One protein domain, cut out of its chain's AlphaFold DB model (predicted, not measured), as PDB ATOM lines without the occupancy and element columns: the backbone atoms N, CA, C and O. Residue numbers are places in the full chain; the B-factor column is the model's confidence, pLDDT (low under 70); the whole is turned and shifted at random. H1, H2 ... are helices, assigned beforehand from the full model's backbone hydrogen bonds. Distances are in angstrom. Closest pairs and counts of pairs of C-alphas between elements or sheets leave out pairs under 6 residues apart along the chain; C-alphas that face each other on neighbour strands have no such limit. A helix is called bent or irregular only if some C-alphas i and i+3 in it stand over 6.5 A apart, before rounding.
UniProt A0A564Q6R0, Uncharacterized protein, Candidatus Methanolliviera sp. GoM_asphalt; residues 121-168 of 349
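What this domain is: This is residues 121 to 168 of the 349 residues of an uncharacterized protein of Candidatus Methanolliviera sp. GoM_asphalt (UniProt A0A564Q6R0). Picture an open, flat angle: two long helices, H2 and H3, meet near their ends at a corner and make a wide V or L, with no core between them. A short helix, H1, makes a small foot at the far end of H2, away from the corner, and the rest of each long helix runs out as a free arm. The printed part has 48 residues with three named helices, in the order H1, H2, H3, and no named strand; the class is all helix. The whole is extended, with a radius of gyration of the C-alphas of 15.6 A, and the C-alphas span 40 by 32 by 7 A along their three main axes.

Where its parts are: Start at Tyr 121, the first printed residue, and step to C-alpha 122 at (-5.624, 41.677, 79.264), where H1 begins. H1 holds residues 122 to 127, Ser 122 to Thr 127, six residues and 8.6 A from first to last C-alpha. After Leu 128 and Gly 129, find C-alpha 130 at (-9.283, 35.595, 70.854). From there H2 runs through residues 130 to 147, Thr 130 to Thr 147, and its first and last C-alphas are 24.9 A apart. Pass Arg 148 and you come to H3, residues 149 to 167, Ser 149 to Val 167. H3 is the longest helix by residues, with 19, and measures 27.3 A from its first C-alpha to its last, which you find at (-17.417, 13.609, 95.287). H3 is neither bent nor irregular, but only just: C-alphas 159 and 162 are 6.5 A apart. Gly 168 is the last printed residue.

How they stand to each other: Look first at the place where H1 hands over to H2. The two helices are close but not clearly touching, with 1 pair of C-alphas within 8 A. That pair is the closest one, the C-alphas of Ser 125 and Glu 131, 8.0 A apart. Their lines are about perpendicular, at 83 degrees, and their centres are 20.2 A apart. Now follow H2 to its last residues and compare them with the first residues of H3. H2 and H3 touch only at the corner by their link, and only just, with 3 pairs of C-alphas within 8 A. The closest C-alphas are those of Ser 145 and Ala 152, 5.5 A apart. H2 touches H3 with residues 144 to 145 alone, and H3 touches H2 with residues 151 to 152 alone. Their lines are about perpendicular at 72 degrees, only just more than a steep tilt, and their centres are 20.1 A apart. H1 and H3 are apart. In the backbone, each O i to N i+4 pair inside H1 and H2 is within hydrogen-bond range, and in H3 13 of 15 are.

The domain as a whole: The two C-alphas farthest apart in the domain are those of Thr 127 and Gly 168, at 41.3 A, while the first and last printed C-alphas, of Tyr 121 and Gly 168, are 34.4 A apart. Residues 121 to 140, 146 to 151 and 154 to 168 stand free. The printed part has no cut, and both links, H1 to H2 with 2 residues and H2 to H3 with 1 residue, are tight. In the full chain of 349 residues the printed part begins at residue 121 and ends at residue 168. In the B-factor column of this predicted model, the mean pLDDT of the printed part is 75.2. Look for low confidence, under 70, at residues 121 to 132 and at residue 168; H1 has a mean of 58, H2 of 77 and H3 of 82.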
ATOM      1  N   TYR A 121      -5.239  39.393  82.813       54.16
ATOM      2  CA  TYR A 121      -5.296  38.590  81.592       54.16
ATOM      3  C   TYR A 121      -5.466  39.452  80.323       54.16
ATOM      4  O   TYR A 121      -5.561  38.899  79.222       54.16
ATOM      5  N   SER A 122      -5.485  40.791  80.427       55.88
ATOM      6  CA  SER A 122      -5.624  41.677  79.264       55.88
ATOM      7  C   SER A 122      -4.444  41.583  78.298       55.88
ATOM      8  O   SER A 122      -4.614  41.806  77.098       55.88
ATOM      9  N   TRP A 123      -3.260  41.187  78.777       60.25
ATOM     10  CA  TRP A 123      -2.132  40.895  77.895       60.25
ATOM     11  C   TRP A 123      -2.420  39.666  77.020       60.25
ATOM     12  O   TRP A 123      -2.263  39.741  75.803       60.25
ATOM     13  N   PHE A 124      -2.958  38.585  77.600       55.44
ATOM     14  CA  PHE A 124      -3.288  37.356  76.868       55.44
ATOM     15  C   PHE A 124      -4.419  37.567  75.847       55.44
ATOM     16  O   PHE A 124      -4.368  37.025  74.738       55.44
ATOM     17  N   SER A 125      -5.422  38.388  76.181       54.34
ATOM     18  CA  SER A 125      -6.550  38.694  75.287       54.34
ATOM     19  C   SER A 125      -6.209  39.669  74.156       54.34
ATOM     20  O   SER A 125      -6.868  39.637  73.117       54.34
ATOM     21  N   ARG A 126      -5.171  40.507  74.310       59.66
ATOM     22  CA  ARG A 126      -4.694  41.412  73.248       59.66
ATOM     23  C   ARG A 126      -3.680  40.753  72.312       59.66
ATOM     24  O   ARG A 126      -3.665  41.082  71.128       59.66
ATOM     25  N   THR A 127      -2.841  39.835  72.801       60.88
ATOM     26  CA  THR A 127      -1.804  39.177  71.978       60.88
ATOM     27  C   THR A 127      -2.343  38.038  71.121       60.88
ATOM     28  O   THR A 127      -1.859  37.801  70.015       60.88
ATOM     29  N   LEU A 128      -3.362  37.333  71.600       56.69
ATOM     30  CA  LEU A 128      -4.102  36.351  70.823       56.69
ATOM     31  C   LEU A 128      -5.409  37.031  70.431       56.69
ATOM     32  O   LEU A 128      -6.160  37.401  71.317       56.69
ATOM     33  N   GLY A 129      -5.705  37.217  69.142       60.88
ATOM     34  CA  GLY A 129      -6.987  37.769  68.665       60.88
ATOM     35  C   GLY A 129      -8.180  36.853  68.987       60.88
ATOM     36  O   GLY A 129      -8.812  36.291  68.086       60.88
ATOM     37  N   THR A 130      -8.446  36.646  70.275       58.31
ATOM     38  CA  THR A 130      -9.283  35.595  70.854       58.31
ATOM     39  C   THR A 130     -10.761  35.873  70.685       58.31
ATOM     40  O   THR A 130     -11.513  34.911  70.604       58.31
ATOM     41  N   GLU A 131     -11.193  37.123  70.496       61.84
ATOM     42  CA  GLU A 131     -12.608  37.425  70.233       61.84
ATOM     43  C   GLU A 131     -13.136  36.643  69.020       61.84
ATOM     44  O   GLU A 131     -14.190  36.014  69.073       61.84
ATOM     45  N   ARG A 132     -12.348  36.573  67.937       69.12
ATOM     46  CA  ARG A 132     -12.715  35.804  66.735       69.12
ATOM     47  C   ARG A 132     -12.481  34.305  66.898       69.12
ATOM     48  O   ARG A 132     -13.115  33.508  66.206       69.12
ATOM     49  N   LEU A 133     -11.549  33.909  67.759       73.94
ATOM     50  CA  LEU A 133     -11.143  32.515  67.937       73.94
ATOM     51  C   LEU A 133     -12.120  31.771  68.859       73.94
ATOM     52  O   LEU A 133     -12.574  30.687  68.503       73.94
ATOM     53  N   ILE A 134     -12.534  32.404  69.958       74.50
ATOM     54  CA  ILE A 134     -13.576  31.932  70.876       74.50
ATOM     55  C   ILE A 134     -14.906  31.810  70.133       74.50
ATOM     56  O   ILE A 134     -15.520  30.750  70.177       74.50
ATOM     57  N   GLN A 135     -15.314  32.828  69.363       77.19
ATOM     58  CA  GLN A 135     -16.548  32.764  68.568       77.19
ATOM     59  C   GLN A 135     -16.533  31.606  67.560       77.19
ATOM     60  O   GLN A 135     -17.512  30.871  67.440       77.19
ATOM     61  N   ARG A 136     -15.413  31.393  66.853       82.19
ATOM     62  CA  ARG A 136     -15.271  30.266  65.912       82.19
ATOM     63  C   ARG A 136     -15.274  28.910  66.614       82.19
ATOM     64  O   ARG A 136     -15.835  27.959  66.071       82.19
ATOM     65  N   LEU A 137     -14.642  28.807  67.783       78.88
ATOM     66  CA  LEU A 137     -14.638  27.586  68.587       78.88
ATOM     67  C   LEU A 137     -16.036  27.285  69.129       78.88
ATOM     68  O   LEU A 137     -16.521  26.180  68.913       78.88
ATOM     69  N   MET A 138     -16.724  28.265  69.717       75.69
ATOM     70  CA  MET A 138     -18.105  28.113  70.183       75.69
ATOM     71  C   MET A 138     -19.049  27.733  69.043       75.69
ATOM     72  O   MET A 138     -19.837  26.805  69.194       75.69
ATOM     73  N   ALA A 139     -18.922  28.364  67.869       82.38
ATOM     74  CA  ALA A 139     -19.718  28.007  66.699       82.38
ATOM     75  C   ALA A 139     -19.454  26.565  66.239       82.38
ATOM     76  O   ALA A 139     -20.394  25.849  65.902       82.38
ATOM     77  N   ARG A 140     -18.198  26.095  66.259       82.94
ATOM     78  CA  ARG A 140     -17.877  24.689  65.955       82.94
ATOM     79  C   ARG A 140     -18.438  23.727  66.989       82.94
ATOM     80  O   ARG A 140     -19.003  22.717  66.589       82.94
ATOM     81  N   VAL A 141     -18.292  24.026  68.278       80.44
ATOM     82  CA  VAL A 141     -18.799  23.181  69.368       80.44
ATOM     83  C   VAL A 141     -20.324  23.100  69.310       80.44
ATOM     84  O   VAL A 141     -20.876  22.003  69.347       80.44
ATOM     85  N   ALA A 142     -21.006  24.229  69.105       80.06
ATOM     86  CA  ALA A 142     -22.455  24.275  68.945       80.06
ATOM     87  C   ALA A 142     -22.918  23.489  67.709       80.06
ATOM     88  O   ALA A 142     -23.837  22.676  67.799       80.06
ATOM     89  N   ASN A 143     -22.257  23.670  66.562       84.56
ATOM     90  CA  ASN A 143     -22.634  22.974  65.330       84.56
ATOM     91  C   ASN A 143     -22.338  21.463  65.415       84.56
ATOM     92  O   ASN A 143     -23.105  20.643  64.913       84.56
ATOM     93  N   TYR A 144     -21.272  21.071  66.119       79.56
ATOM     94  CA  TYR A 144     -20.978  19.672  66.437       79.56
ATOM     95  C   TYR A 144     -22.040  19.067  67.368       79.56
ATOM     96  O   TYR A 144     -22.562  17.988  67.086       79.56
ATOM     97  N   SER A 145     -22.434  19.796  68.418       78.25
ATOM     98  CA  SER A 145     -23.513  19.395  69.328       78.25
ATOM     99  C   SER A 145     -24.863  19.255  68.613       78.25
ATOM    100  O   SER A 145     -25.651  18.378  68.961       78.25
ATOM    101  N   LEU A 146     -25.130  20.092  67.606       80.31
ATOM    102  CA  LEU A 146     -26.359  20.063  66.807       80.31
ATOM    103  C   LEU A 146     -26.386  18.926  65.781       80.31
ATOM    104  O   LEU A 146     -27.430  18.315  65.570       80.31
ATOM    105  N   THR A 147     -25.254  18.634  65.135       85.00
ATOM    106  CA  THR A 147     -25.174  17.619  64.067       85.00
ATOM    107  C   THR A 147     -24.969  16.199  64.592       85.00
ATOM    108  O   THR A 147     -25.375  15.243  63.933       85.00
ATOM    109  N   ARG A 148     -24.362  16.038  65.774       83.44
ATOM    110  CA  ARG A 148     -24.116  14.740  66.422       83.44
ATOM    111  C   ARG A 148     -24.516  14.765  67.897       83.44
ATOM    112  O   ARG A 148     -23.687  14.534  68.777       83.44
ATOM    113  N   SER A 149     -25.802  14.992  68.161       78.94
ATOM    114  CA  SER A 149     -26.369  15.069  69.518       78.94
ATOM    115  C   SER A 149     -26.027  13.857  70.396       78.94
ATOM    116  O   SER A 149     -25.665  14.029  71.555       78.94
ATOM    117  N   LEU A 150     -26.038  12.641  69.836       82.25
ATOM    118  CA  LEU A 150     -25.666  11.424  70.569       82.25
ATOM    119  C   LEU A 150     -24.194  11.440  71.025       82.25
ATOM    120  O   LEU A 150     -23.885  11.051  72.145       82.25
ATOM    121  N   GLY A 151     -23.287  11.925  70.170       80.25
ATOM    122  CA  GLY A 151     -21.863  12.024  70.493       80.25
ATOM    123  C   GLY A 151     -21.587  13.058  71.584       80.25
ATOM    124  O   GLY A 151     -20.764  12.813  72.459       80.25
ATOM    125  N   ALA A 152     -22.309  14.183  71.570       79.00
ATOM    126  CA  ALA A 152     -22.215  15.194  72.620       79.00
ATOM    127  C   ALA A 152     -22.693  14.660  73.983       79.00
ATOM    128  O   ALA A 152     -22.004  14.855  74.980       79.00
ATOM    129  N   ILE A 153     -23.811  13.922  74.020       82.69
ATOM    130  CA  ILE A 153     -24.326  13.296  75.252       82.69
ATOM    131  C   ILE A 153     -23.311  12.299  75.825       82.69
ATOM    132  O   ILE A 153     -23.050  12.324  77.024       82.69
ATOM    133  N   ILE A 154     -22.703  11.459  74.979       84.31
ATOM    134  CA  ILE A 154     -21.688  10.487  75.414       84.31
ATOM    135  C   ILE A 154     -20.464  11.196  76.004       84.31
ATOM    136  O   ILE A 154     -19.977  10.786  77.051       84.31
ATOM    137  N   ILE A 155     -19.985  12.270  75.368       83.75
ATOM    138  CA  ILE A 155     -18.850  13.048  75.883       83.75
ATOM    139  C   ILE A 155     -19.187  13.643  77.253       83.75
ATOM    140  O   ILE A 155     -18.406  13.468  78.181       83.75
ATOM    141  N   ILE A 156     -20.359  14.273  77.398       85.25
ATOM    142  CA  ILE A 156     -20.807  14.851  78.675       85.25
ATOM    143  C   ILE A 156     -20.904  13.768  79.757       85.25
ATOM    144  O   ILE A 156     -20.381  13.944  80.856       85.25
ATOM    145  N   ALA A 157     -21.516  12.626  79.435       84.06
ATOM    146  CA  ALA A 157     -21.642  11.505  80.359       84.06
ATOM    147  C   ALA A 157     -20.267  10.997  80.816       84.06
ATOM    148  O   ALA A 157     -20.046  10.842  82.011       84.06
ATOM    149  N   ILE A 158     -19.318  10.818  79.888       90.12
ATOM    150  CA  ILE A 158     -17.947  10.395  80.210       90.12
ATOM    151  C   ILE A 158     -17.242  11.430  81.096       90.12
ATOM    152  O   ILE A 158     -16.552  11.046  82.036       90.12
ATOM    153  N   THR A 159     -17.429  12.729  80.842       84.25
ATOM    154  CA  THR A 159     -16.819  13.789  81.664       84.25
ATOM    155  C   THR A 159     -17.438  13.926  83.054       84.25
ATOM    156  O   THR A 159     -16.764  14.399  83.962       84.25
ATOM    157  N   LEU A 160     -18.687  13.489  83.252       84.38
ATOM    158  CA  LEU A 160     -19.343  13.504  84.563       84.38
ATOM    159  C   LEU A 160     -18.872  12.361  85.473       84.38
ATOM    160  O   LEU A 160     -18.855  12.535  86.688       84.38
ATOM    161  N   ILE A 161     -18.449  11.219  84.914       83.94
ATOM    162  CA  ILE A 161     -17.958  10.059  85.683       83.94
ATOM    163  C   ILE A 161     -16.872  10.438  86.710       83.94
ATOM    164  O   ILE A 161     -17.052  10.101  87.879       83.94
ATOM    165  N   PRO A 162     -15.772  11.135  86.351       84.94
ATOM    166  CA  PRO A 162     -14.739  11.492  87.325       84.94
ATOM    167  C   PRO A 162     -15.229  12.482  88.387       84.94
ATOM    168  O   PRO A 162     -14.752  12.427  89.513       84.94
ATOM    169  N   ILE A 163     -16.196  13.348  88.064       82.81
ATOM    170  CA  ILE A 163     -16.780  14.285  89.034       82.81
ATOM    171  C   ILE A 163     -17.555  13.498  90.092       82.81
ATOM    172  O   ILE A 163     -17.288  13.647  91.278       82.81
ATOM    173  N   PHE A 164     -18.443  12.591  89.674       79.25
ATOM    174  CA  PHE A 164     -19.181  11.726  90.603       79.25
ATOM    175  C   PHE A 164     -18.261  10.802  91.408       79.25
ATOM    176  O   PHE A 164     -18.490  10.607  92.598       79.25
ATOM    177  N   ALA A 165     -17.210  10.266  90.783       82.06
ATOM    178  CA  ALA A 165     -16.214   9.460  91.483       82.06
ATOM    179  C   ALA A 165     -15.426  10.283  92.520       82.06
ATOM    180  O   ALA A 165     -15.090   9.765  93.579       82.06
ATOM    181  N   GLY A 166     -15.159  11.561  92.229       76.12
ATOM    182  CA  GLY A 166     -14.426  12.466  93.110       76.12
ATOM    183  C   GLY A 166     -15.232  12.967  94.307       76.12
ATOM    184  O   GLY A 166     -14.647  13.171  95.363       76.12
ATOM    185  N   VAL A 167     -16.559  13.114  94.188       74.81
ATOM    186  CA  VAL A 167     -17.417  13.609  95.287       74.81
ATOM    187  C   VAL A 167     -17.291  12.743  96.544       74.81
ATOM    188  O   VAL A 167     -17.187  13.283  97.638       74.81
ATOM    189  N   GLY A 168     -17.215  11.416  96.400       60.88
ATOM    190  CA  GLY A 168     -17.041  10.507  97.540       60.88
ATOM    191  C   GLY A 168     -15.644  10.530  98.176       60.88
ATOM    192  O   GLY A 168     -15.448   9.916  99.218       60.88
TER     193      GLY A 168